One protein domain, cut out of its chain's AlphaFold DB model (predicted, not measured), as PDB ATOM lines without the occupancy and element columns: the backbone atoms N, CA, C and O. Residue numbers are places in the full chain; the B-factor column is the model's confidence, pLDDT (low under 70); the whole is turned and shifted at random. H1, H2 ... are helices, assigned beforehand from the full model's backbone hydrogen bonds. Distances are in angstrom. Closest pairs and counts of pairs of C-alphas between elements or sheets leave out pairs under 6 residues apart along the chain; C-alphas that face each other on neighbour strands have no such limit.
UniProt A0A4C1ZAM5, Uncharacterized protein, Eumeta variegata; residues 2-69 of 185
ATOM      1  N   ILE A   2      39.258 -29.090  15.739       73.56
ATOM      2  CA  ILE A   2      39.096 -30.514  16.123       73.56
ATOM      3  C   ILE A   2      39.310 -31.487  14.943       73.56
ATOM      4  O   ILE A   2      39.972 -32.508  15.105       73.56
ATOM      5  N   ASN A   3      38.835 -31.144  13.741       81.56
ATOM      6  CA  ASN A   3      38.996 -31.990  12.548       81.56
ATOM      7  C   ASN A   3      40.462 -32.134  12.099       81.56
ATOM      8  O   ASN A   3      40.871 -33.219  11.700       81.56
ATOM      9  N   TYR A   4      41.268 -31.077  12.239       86.06
ATOM     10  CA  TYR A   4      42.697 -31.109  11.910       86.06
ATOM     11  C   TYR A   4      43.485 -31.986  12.892       86.06
ATOM     12  O   TYR A   4      44.295 -32.813  12.482       86.06
ATOM     13  N   ILE A   5      43.187 -31.877  14.191       84.69
ATOM     14  CA  ILE A   5      43.787 -32.735  15.225       84.69
ATOM     15  C   ILE A   5      43.423 -34.199  14.964       84.69
ATOM     16  O   ILE A   5      44.288 -35.070  14.995       84.69
ATOM     17  N   ARG A   6      42.155 -34.477  14.645       85.69
ATOM     18  CA  ARG A   6      41.686 -35.833  14.338       85.69
ATOM     19  C   ARG A   6      42.401 -36.425  13.123       85.69
ATOM     20  O   ARG A   6      42.816 -37.576  13.184       85.69
ATOM     21  N   PHE A   7      42.585 -35.630  12.072       87.88
ATOM     22  CA  PHE A   7      43.315 -36.028  10.870       87.88
ATOM     23  C   PHE A   7      44.791 -36.337  11.165       87.88
ATOM     24  O   PHE A   7      45.297 -37.387  10.777       87.88
ATOM     25  N   ARG A   8      45.478 -35.482  11.934       86.44
ATOM     26  CA  ARG A   8      46.874 -35.728  12.337       86.44
ATOM     27  C   ARG A   8      47.018 -36.992  13.184       86.44
ATOM     28  O   ARG A   8      47.929 -37.771  12.946       86.44
ATOM     29  N   LEU A   9      46.091 -37.229  14.113       85.88
ATOM     30  CA  LEU A   9      46.083 -38.436  14.942       85.88
ATOM     31  C   LEU A   9      45.731 -39.709  14.156       85.88
ATOM     32  O   LEU A   9      46.143 -40.793  14.557       85.88
ATOM     33  N   SER A  10      44.982 -39.608  13.051       87.25
ATOM     34  CA  SER A  10      44.719 -40.767  12.184       87.25
ATOM     35  C   SER A  10      45.919 -41.184  11.337       87.25
ATOM     36  O   SER A  10      45.981 -42.339  10.935       87.25
ATOM     37  N   GLN A  11      46.860 -40.267  11.098       92.12
ATOM     38  CA  GLN A  11      48.091 -40.519  10.340       92.12
ATOM     39  C   GLN A  11      49.295 -40.831  11.249       92.12
ATOM     40  O   GLN A  11      50.413 -40.989  10.768       92.12
ATOM     41  N   GLU A  12      49.089 -40.899  12.569       90.88
ATOM     42  CA  GLU A  12      50.141 -41.166  13.552       90.88
ATOM     43  C   GLU A  12      50.596 -42.640  13.471       90.88
ATOM     44  O   GLU A  12      49.759 -43.548  13.575       90.88
ATOM     45  N   PRO A  13      51.906 -42.919  13.329       93.62
ATOM     46  CA  PRO A  13      52.413 -44.282  13.327       93.62
ATOM     47  C   PRO A  13      52.212 -44.945  14.696       93.62
ATOM     48  O   PRO A  13      52.217 -44.309  15.753       93.62
ATOM     49  N   ARG A  14      52.043 -46.273  14.697       92.31
ATOM     50  CA  ARG A  14      51.666 -47.036  15.901       92.31
ATOM     51  C   ARG A  14      52.646 -46.860  17.067       92.31
ATOM     52  O   ARG A  14      52.201 -46.774  18.209       92.31
ATOM     53  N   SER A  15      53.949 -46.824  16.794       91.31
ATOM     54  CA  SER A  15      54.999 -46.642  17.807       91.31
ATOM     55  C   SER A  15      54.909 -45.273  18.484       91.31
ATOM     56  O   SER A  15      54.956 -45.181  19.710       91.31
ATOM     57  N   GLU A  16      54.697 -44.219  17.702       91.44
ATOM     58  CA  GLU A  16      54.536 -42.854  18.204       91.44
ATOM     59  C   GLU A  16      53.248 -42.710  19.020       91.44
ATOM     60  O   GLU A  16      53.276 -42.183  20.135       91.44
ATOM     61  N   ARG A  17      52.154 -43.324  18.551       91.81
ATOM     62  CA  ARG A  17      50.896 -43.399  19.299       91.81
ATOM     63  C   ARG A  17      51.069 -44.078  20.657       91.81
ATOM     64  O   ARG A  17      50.550 -43.575  21.651       91.81
ATOM     65  N   ILE A  18      51.771 -45.213  20.717       93.25
ATOM     66  CA  ILE A  18      52.032 -45.930  21.978       93.25
ATOM     67  C   ILE A  18      52.859 -45.052  22.919       93.25
ATOM     68  O   ILE A  18      52.469 -44.859  24.067       93.25
ATOM     69  N   ASN A  19      53.939 -44.448  22.426       92.31
ATOM     70  CA  ASN A  19      54.799 -43.582  23.231       92.31
ATOM     71  C   ASN A  19      54.046 -42.364  23.779       92.31
ATOM     72  O   ASN A  19      54.195 -42.011  24.950       92.31
ATOM     73  N   ARG A  20      53.191 -41.738  22.965       92.62
ATOM     74  CA  ARG A  20      52.344 -40.625  23.403       92.62
ATOM     75  C   ARG A  20      51.336 -41.062  24.464       92.62
ATOM     76  O   ARG A  20      51.145 -40.343  25.441       92.62
ATOM     77  N   LEU A  21      50.700 -42.222  24.293       92.56
ATOM     78  CA  LEU A  21      49.762 -42.766  25.280       92.56
ATOM     79  C   LEU A  21      50.458 -43.128  26.598       92.56
ATOM     80  O   LEU A  21      49.904 -42.828  27.652       92.56
ATOM     81  N   ASN A  22      51.675 -43.676  26.550       91.94
ATOM     82  CA  ASN A  22      52.475 -43.967  27.744       91.94
ATOM     83  C   ASN A  22      52.817 -42.684  28.509       91.94
ATOM     84  O   ASN A  22      52.551 -42.593  29.698       91.94
ATOM     85  N   ARG A  23      53.264 -41.628  27.816       91.06
ATOM     86  CA  ARG A  23      53.520 -40.323  28.456       91.06
ATOM     87  C   ARG A  23      52.275 -39.723  29.115       91.06
ATOM     88  O   ARG A  23      52.381 -39.068  30.147       91.06
ATOM     89  N   ILE A  24      51.095 -39.904  28.515       88.81
ATOM     90  CA  ILE A  24      49.824 -39.476  29.120       88.81
ATOM     91  C   ILE A  24      49.529 -40.312  30.366       88.81
ATOM     92  O   ILE A  24      49.135 -39.758  31.386       88.81
ATOM     93  N   HIS A  25      49.722 -41.627  30.289       89.75
ATOM     94  CA  HIS A  25      49.539 -42.526  31.420       89.75
ATOM     95  C   HIS A  25      50.440 -42.135  32.599       89.75
ATOM     96  O   HIS A  25      49.937 -41.973  33.705       89.75
ATOM     97  N   ASP A  26      51.726 -41.886  32.358       87.94
ATOM     98  CA  ASP A  26      52.684 -41.523  33.409       87.94
ATOM     99  C   ASP A  26      52.293 -40.218  34.115       87.94
ATOM    100  O   ASP A  26      52.336 -40.129  35.340       87.94
ATOM    101  N   ARG A  27      51.803 -39.228  33.360       86.38
ATOM    102  CA  ARG A  27      51.254 -37.989  33.936       86.38
ATOM    103  C   ARG A  27      50.024 -38.238  34.805       86.38
ATOM    104  O   ARG A  27      49.882 -37.584  35.825       86.38
ATOM    105  N   LEU A  28      49.149 -39.169  34.417       83.31
ATOM    106  CA  LEU A  28      47.959 -39.518  35.202       83.31
ATOM    107  C   LEU A  28      48.300 -40.308  36.472       83.31
ATOM    108  O   LEU A  28      47.541 -40.255  37.435       83.31
ATOM    109  N   VAL A  29      49.405 -41.059  36.476       84.00
ATOM    110  CA  VAL A  29      49.895 -41.777  37.665       84.00
ATOM    111  C   VAL A  29      50.531 -40.809  38.660       84.00
ATOM    112  O   VAL A  29      50.330 -40.960  39.862       84.00
ATOM    113  N   CYS A  30      51.244 -39.800  38.161       84.69
ATOM    114  CA  CYS A  30      51.896 -38.763  38.963       84.69
ATOM    115  C   CYS A  30      51.023 -37.509  39.177       84.69
ATOM    116  O   CYS A  30      51.547 -36.460  39.543       84.69
ATOM    117  N   GLU A  31      49.717 -37.596  38.912       81.06
ATOM    118  CA  GLU A  31      48.771 -36.480  39.030       81.06
ATOM    119  C   GLU A  31      48.627 -36.035  40.495       81.06
ATOM    120  O   GLU A  31      48.551 -36.868  41.407       81.06
ATOM    121  N   ALA A  32      48.574 -34.721  40.726       81.62
ATOM    122  CA  ALA A  32      48.399 -34.169  42.065       81.62
ATOM    123  C   ALA A  32      47.005 -34.510  42.625       81.62
ATOM    124  O   ALA A  32      46.025 -34.635  41.887       81.62
ATOM    125  N   THR A  33      46.888 -34.630  43.950       79.44
ATOM    126  CA  THR A  33      45.627 -35.010  44.612       79.44
ATOM    127  C   THR A  33      44.472 -34.066  44.258       79.44
ATOM    128  O   THR A  33      43.369 -34.532  43.981       79.44
ATOM    129  N   GLU A  34      44.731 -32.761  44.176       76.12
ATOM    130  CA  GLU A  34      43.728 -31.741  43.830       76.12
ATOM    131  C   GLU A  34      43.202 -31.899  42.391       76.12
ATOM    132  O   GLU A  34      41.997 -31.833  42.136       76.12
ATOM    133  N   GLU A  35      44.089 -32.195  41.438       75.56
ATOM    134  CA  GLU A  35      43.718 -32.469  40.045       75.56
ATOM    135  C   GLU A  35      42.910 -33.772  39.939       75.56
ATOM    136  O   GLU A  35      41.896 -33.848  39.231       75.56
ATOM    137  N   ARG A  36      43.291 -34.784  40.726       78.06
ATOM    138  CA  ARG A  36      42.580 -36.064  40.808       78.06
ATOM    139  C   ARG A  36      41.166 -35.911  41.368       78.06
ATOM    140  O   ARG A  36      40.258 -36.591  40.889       78.06
ATOM    141  N   GLU A  37      40.959 -35.027  42.341       82.50
ATOM    142  CA  GLU A  37      39.638 -34.708  42.904       82.50
ATOM    143  C   GLU A  37      38.769 -33.880  41.948       82.50
ATOM    144  O   GLU A  37      37.542 -34.038  41.913       82.50
ATOM    145  N   HIS A  38      39.388 -33.062  41.096       81.12
ATOM    146  CA  HIS A  38      38.675 -32.281  40.090       81.12
ATOM    147  C   HIS A  38      38.091 -33.151  38.958       81.12
ATOM    148  O   HIS A  38      37.017 -32.866  38.416       81.12
ATOM    149  N   ARG A  39      38.738 -34.269  38.612       79.06
ATOM    150  CA  ARG A  39      38.301 -35.158  37.516       79.06
ATOM    151  C   ARG A  39      36.902 -35.767  37.705       79.06
ATOM    152  O   ARG A  39      36.121 -35.728  36.747       79.06
ATOM    153  N   PRO A  40      36.528 -36.304  38.883       83.50
ATOM    154  CA  PRO A  40      35.155 -36.707  39.172       83.50
ATOM    155  C   PRO A  40      34.126 -35.599  38.929       83.50
ATOM    156  O   PRO A  40      33.049 -35.893  38.409       83.50
ATOM    157  N   SER A  41      34.458 -34.343  39.243       82.75
ATOM    158  CA  SER A  41      33.576 -33.191  39.011       82.75
ATOM    159  C   SER A  41      33.329 -32.965  37.516       82.75
ATOM    160  O   SER A  41      32.183 -32.908  37.071       82.75
ATOM    161  N   VAL A  42      34.388 -32.979  36.701       80.50
ATOM    162  CA  VAL A  42      34.275 -32.863  35.235       80.50
ATOM    163  C   VAL A  42      33.448 -34.005  34.639       80.50
ATOM    164  O   VAL A  42      32.632 -33.787  33.741       80.50
ATOM    165  N   ILE A  43      33.633 -35.234  35.132       83.12
ATOM    166  CA  ILE A  43      32.827 -36.384  34.702       83.12
ATOM    167  C   ILE A  43      31.365 -36.162  35.075       83.12
ATOM    168  O   ILE A  43      30.503 -36.336  34.218       83.12
ATOM    169  N   ARG A  44      31.086 -35.754  36.317       84.62
ATOM    170  CA  ARG A  44      29.730 -35.494  36.809       84.62
ATOM    171  C   ARG A  44      29.015 -34.459  35.949       84.62
ATOM    172  O   ARG A  44      27.909 -34.740  35.506       84.62
ATOM    173  N   ASN A  45      29.668 -33.342  35.634       84.25
ATOM    174  CA  ASN A  45      29.088 -32.281  34.804       84.25
ATOM    175  C   ASN A  45      28.707 -32.799  33.411       84.25
ATOM    176  O   ASN A  45      27.593 -32.585  32.950       84.25
ATOM    177  N   ARG A  46      29.564 -33.623  32.791       82.31
ATOM    178  CA  ARG A  46      29.246 -34.272  31.506       82.31
ATOM    179  C   ARG A  46      28.056 -35.231  31.567       82.31
ATOM    180  O   ARG A  46      27.487 -35.515  30.518       82.31
ATOM    181  N   LEU A  47      27.735 -35.788  32.737       84.62
ATOM    182  CA  LEU A  47      26.552 -36.638  32.913       84.62
ATOM    183  C   LEU A  47      25.289 -35.821  33.165       84.62
ATOM    184  O   LEU A  47      24.204 -36.301  32.857       84.62
ATOM    185  N   THR A  48      25.424 -34.635  33.753       86.25
ATOM    186  CA  THR A  48      24.310 -33.709  33.963       86.25
ATOM    187  C   THR A  48      23.863 -33.098  32.638       86.25
ATOM    188  O   THR A  48      22.669 -33.057  32.364       86.25
ATOM    189  N   ASP A  49      24.820 -32.725  31.785       89.50
ATOM    190  CA  ASP A  49      24.569 -32.032  30.513       89.50
ATOM    191  C   ASP A  49      24.413 -32.992  29.314       89.50
ATOM    192  O   ASP A  49      24.560 -32.603  28.153       89.50
ATOM    193  N   GLU A  50      24.183 -34.284  29.561       88.19
ATOM    194  CA  GLU A  50      24.067 -35.264  28.480       88.19
ATOM    195  C   GLU A  50      22.700 -35.205  27.780       88.19
ATOM    196  O   GLU A  50      21.654 -35.040  28.407       88.19
ATOM    197  N   THR A  51      22.693 -35.422  26.463       92.56
ATOM    198  CA  THR A  51      21.448 -35.577  25.703       92.56
ATOM    199  C   THR A  51      20.770 -36.913  26.020       92.56
ATOM    200  O   THR A  51      21.425 -37.901  26.372       92.56
ATOM    201  N   SER A  52      19.448 -36.973  25.850       90.38
ATOM    202  CA  SER A  52      18.636 -38.177  26.087       90.38
ATOM    203  C   SER A  52      19.108 -39.389  25.273       90.38
ATOM    204  O   SER A  52      19.230 -40.485  25.814       90.38
ATOM    205  N   GLU A  53      19.453 -39.194  24.002       90.81
ATOM    206  CA  GLU A  53      19.968 -40.248  23.117       90.81
ATOM    207  C   GLU A  53      21.303 -40.813  23.615       90.81
ATOM    208  O   GLU A  53      21.507 -42.028  23.685       90.81
ATOM    209  N   ARG A  54      22.215 -39.926  24.030       90.19
ATOM    210  CA  ARG A  54      23.530 -40.315  24.548       90.19
ATOM    211  C   ARG A  54      23.409 -41.033  25.889       90.19
ATOM    212  O   ARG A  54      24.137 -42.003  26.127       90.19
ATOM    213  N   ARG A  55      22.469 -40.597  26.731       91.81
ATOM    214  CA  ARG A  55      22.097 -41.277  27.973       91.81
ATOM    215  C   ARG A  55      21.569 -42.679  27.698       91.81
ATOM    216  O   ARG A  55      22.053 -43.625  28.317       91.81
ATOM    217  N   GLN A  56      20.631 -42.819  26.765       92.56
ATOM    218  CA  GLN A  56      20.026 -44.106  26.424       92.56
ATOM    219  C   GLN A  56      21.076 -45.086  25.896       92.56
ATOM    220  O   GLN A  56      21.247 -46.164  26.459       92.56
ATOM    221  N   HIS A  57      21.883 -44.664  24.922       93.69
ATOM    222  CA  HIS A  57      22.980 -45.475  24.400       93.69
ATOM    223  C   HIS A  57      23.953 -45.920  25.507       93.69
ATOM    224  O   HIS A  57      24.389 -47.073  25.558       93.69
ATOM    225  N   ARG A  58      24.298 -45.021  26.439       93.19
ATOM    226  CA  ARG A  58      25.158 -45.355  27.581       93.19
ATOM    227  C   ARG A  58      24.520 -46.408  28.489       93.19
ATOM    228  O   ARG A  58      25.217 -47.335  28.905       93.19
ATOM    229  N   LEU A  59      23.227 -46.280  28.790       91.12
ATOM    230  CA  LEU A  59      22.486 -47.261  29.584       91.12
ATOM    231  C   LEU A  59      22.433 -48.622  28.886       91.12
ATOM    232  O   LEU A  59      22.675 -49.635  29.539       91.12
ATOM    233  N   ASP A  60      22.232 -48.658  27.572       91.12
ATOM    234  CA  ASP A  60      22.202 -49.903  26.799       91.12
ATOM    235  C   ASP A  60      23.555 -50.626  26.827       91.12
ATOM    236  O   ASP A  60      23.621 -51.833  27.082       91.12
ATOM    237  N   VAL A  61      24.663 -49.892  26.671       90.81
ATOM    238  CA  VAL A  61      26.020 -50.452  26.803       90.81
ATOM    239  C   VAL A  61      26.262 -51.000  28.214       90.81
ATOM    240  O   VAL A  61      26.834 -52.084  28.366       90.81
ATOM    241  N   ILE A  62      25.833 -50.277  29.251       89.00
ATOM    242  CA  ILE A  62      25.952 -50.726  30.646       89.00
ATOM    243  C   ILE A  62      25.131 -52.000  30.865       89.00
ATOM    244  O   ILE A  62      25.655 -52.977  31.402       89.00
ATOM    245  N   ASN A  63      23.879 -52.018  30.416       83.88
ATOM    246  CA  ASN A  63      22.976 -53.156  30.552       83.88
ATOM    247  C   ASN A  63      23.526 -54.392  29.845       83.88
ATOM    248  O   ASN A  63      23.570 -55.470  30.443       83.88
ATOM    249  N   LYS A  64      24.056 -54.231  28.628       87.25
ATOM    250  CA  LYS A  64      24.718 -55.308  27.885       87.25
ATOM    251  C   LYS A  64      25.901 -55.891  28.664       87.25
ATOM    252  O   LYS A  64      26.005 -57.105  28.795       87.25
ATOM    253  N   ARG A  65      26.753 -55.041  29.251       84.62
ATOM    254  CA  ARG A  65      27.899 -55.475  30.079       84.62
ATOM    255  C   ARG A  65      27.483 -56.131  31.395       84.62
ATOM    256  O   ARG A  65      28.193 -56.994  31.906       84.62
ATOM    257  N   ILE A  66      26.365 -55.709  31.986       79.62
ATOM    258  CA  ILE A  66      25.816 -56.345  33.190       79.62
ATOM    259  C   ILE A  66      25.243 -57.723  32.849       79.62
ATOM    260  O   ILE A  66      25.431 -58.652  33.634       79.62
ATOM    261  N   GLY A  67      24.591 -57.862  31.692       73.19
ATOM    262  CA  GLY A  67      24.040 -59.127  31.207       73.19
ATOM    263  C   GLY A  67      25.099 -60.210  30.987       73.19
ATOM    264  O   GLY A  67      24.817 -61.383  31.197       73.19
ATOM    265  N   THR A  68      26.335 -59.824  30.659       71.38
ATOM    266  CA  THR A  68      27.461 -60.747  30.430       71.38
ATOM    267  C   THR A  68      28.263 -61.093  31.694       71.38
ATOM    268  O   THR A  68      29.363 -61.633  31.589       71.38
ATOM    269  N   LYS A  69      27.786 -60.754  32.901       68.06
ATOM    270  CA  LYS A  69      28.527 -61.038  34.146       68.06
ATOM    271  C   LYS A  69      28.498 -62.522  34.522       68.06
ATOM    272  O   LYS A  69      27.457 -63.169  34.444       68.06
TER     273      LYS A  69
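AT A GLANCE: This is residues 2 to 69 of the 185 residues of an uncharacterized protein of Eumeta variegata (UniProt A0A4C1ZAM5). Two long helices, H2 and H3, make the arms of an open V, and H1 and H4 turn aside at its two tips; the middle is empty and no helix touches another. The printed part has 68 residues with four named helices, H1 to H4 in chain order, and no named strand: the class is all helix. It is only just extended, close to loose, with a radius of gyration of the C-alphas of 16.7 A and spans of 35 by 33 by 30 A.

IN THESE COORDINATES: H2, residues 14 to 29, is 22.5 A long and begins at C-alpha 14 (51.666, -47.036, 15.901). H3, residues 33 to 48, is 23.9 A long. H4, residues 52 to 67, is 22.2 A long and ends at C-alpha 67 (24.040, -59.127, 31.207). H1 is residues 2 to 10, 12.3 A.

HOW THE PARTS SIT: H2 and H3 are apart. H1 and H2 are only just apart, closest C-alphas 8.2 A; H3 and H4 likewise, 8.1 A. Every O i to N i+4 pair is within hydrogen-bond range in H1, H2 and H4; in H3, 10 of 12.

THE WHOLE: The C-alphas farthest apart, of Tyr 4 and Lys 69, are 39.9 A apart. The printed part has no cut, and its three links are tight. Residue 69 alone is under pLDDT 70.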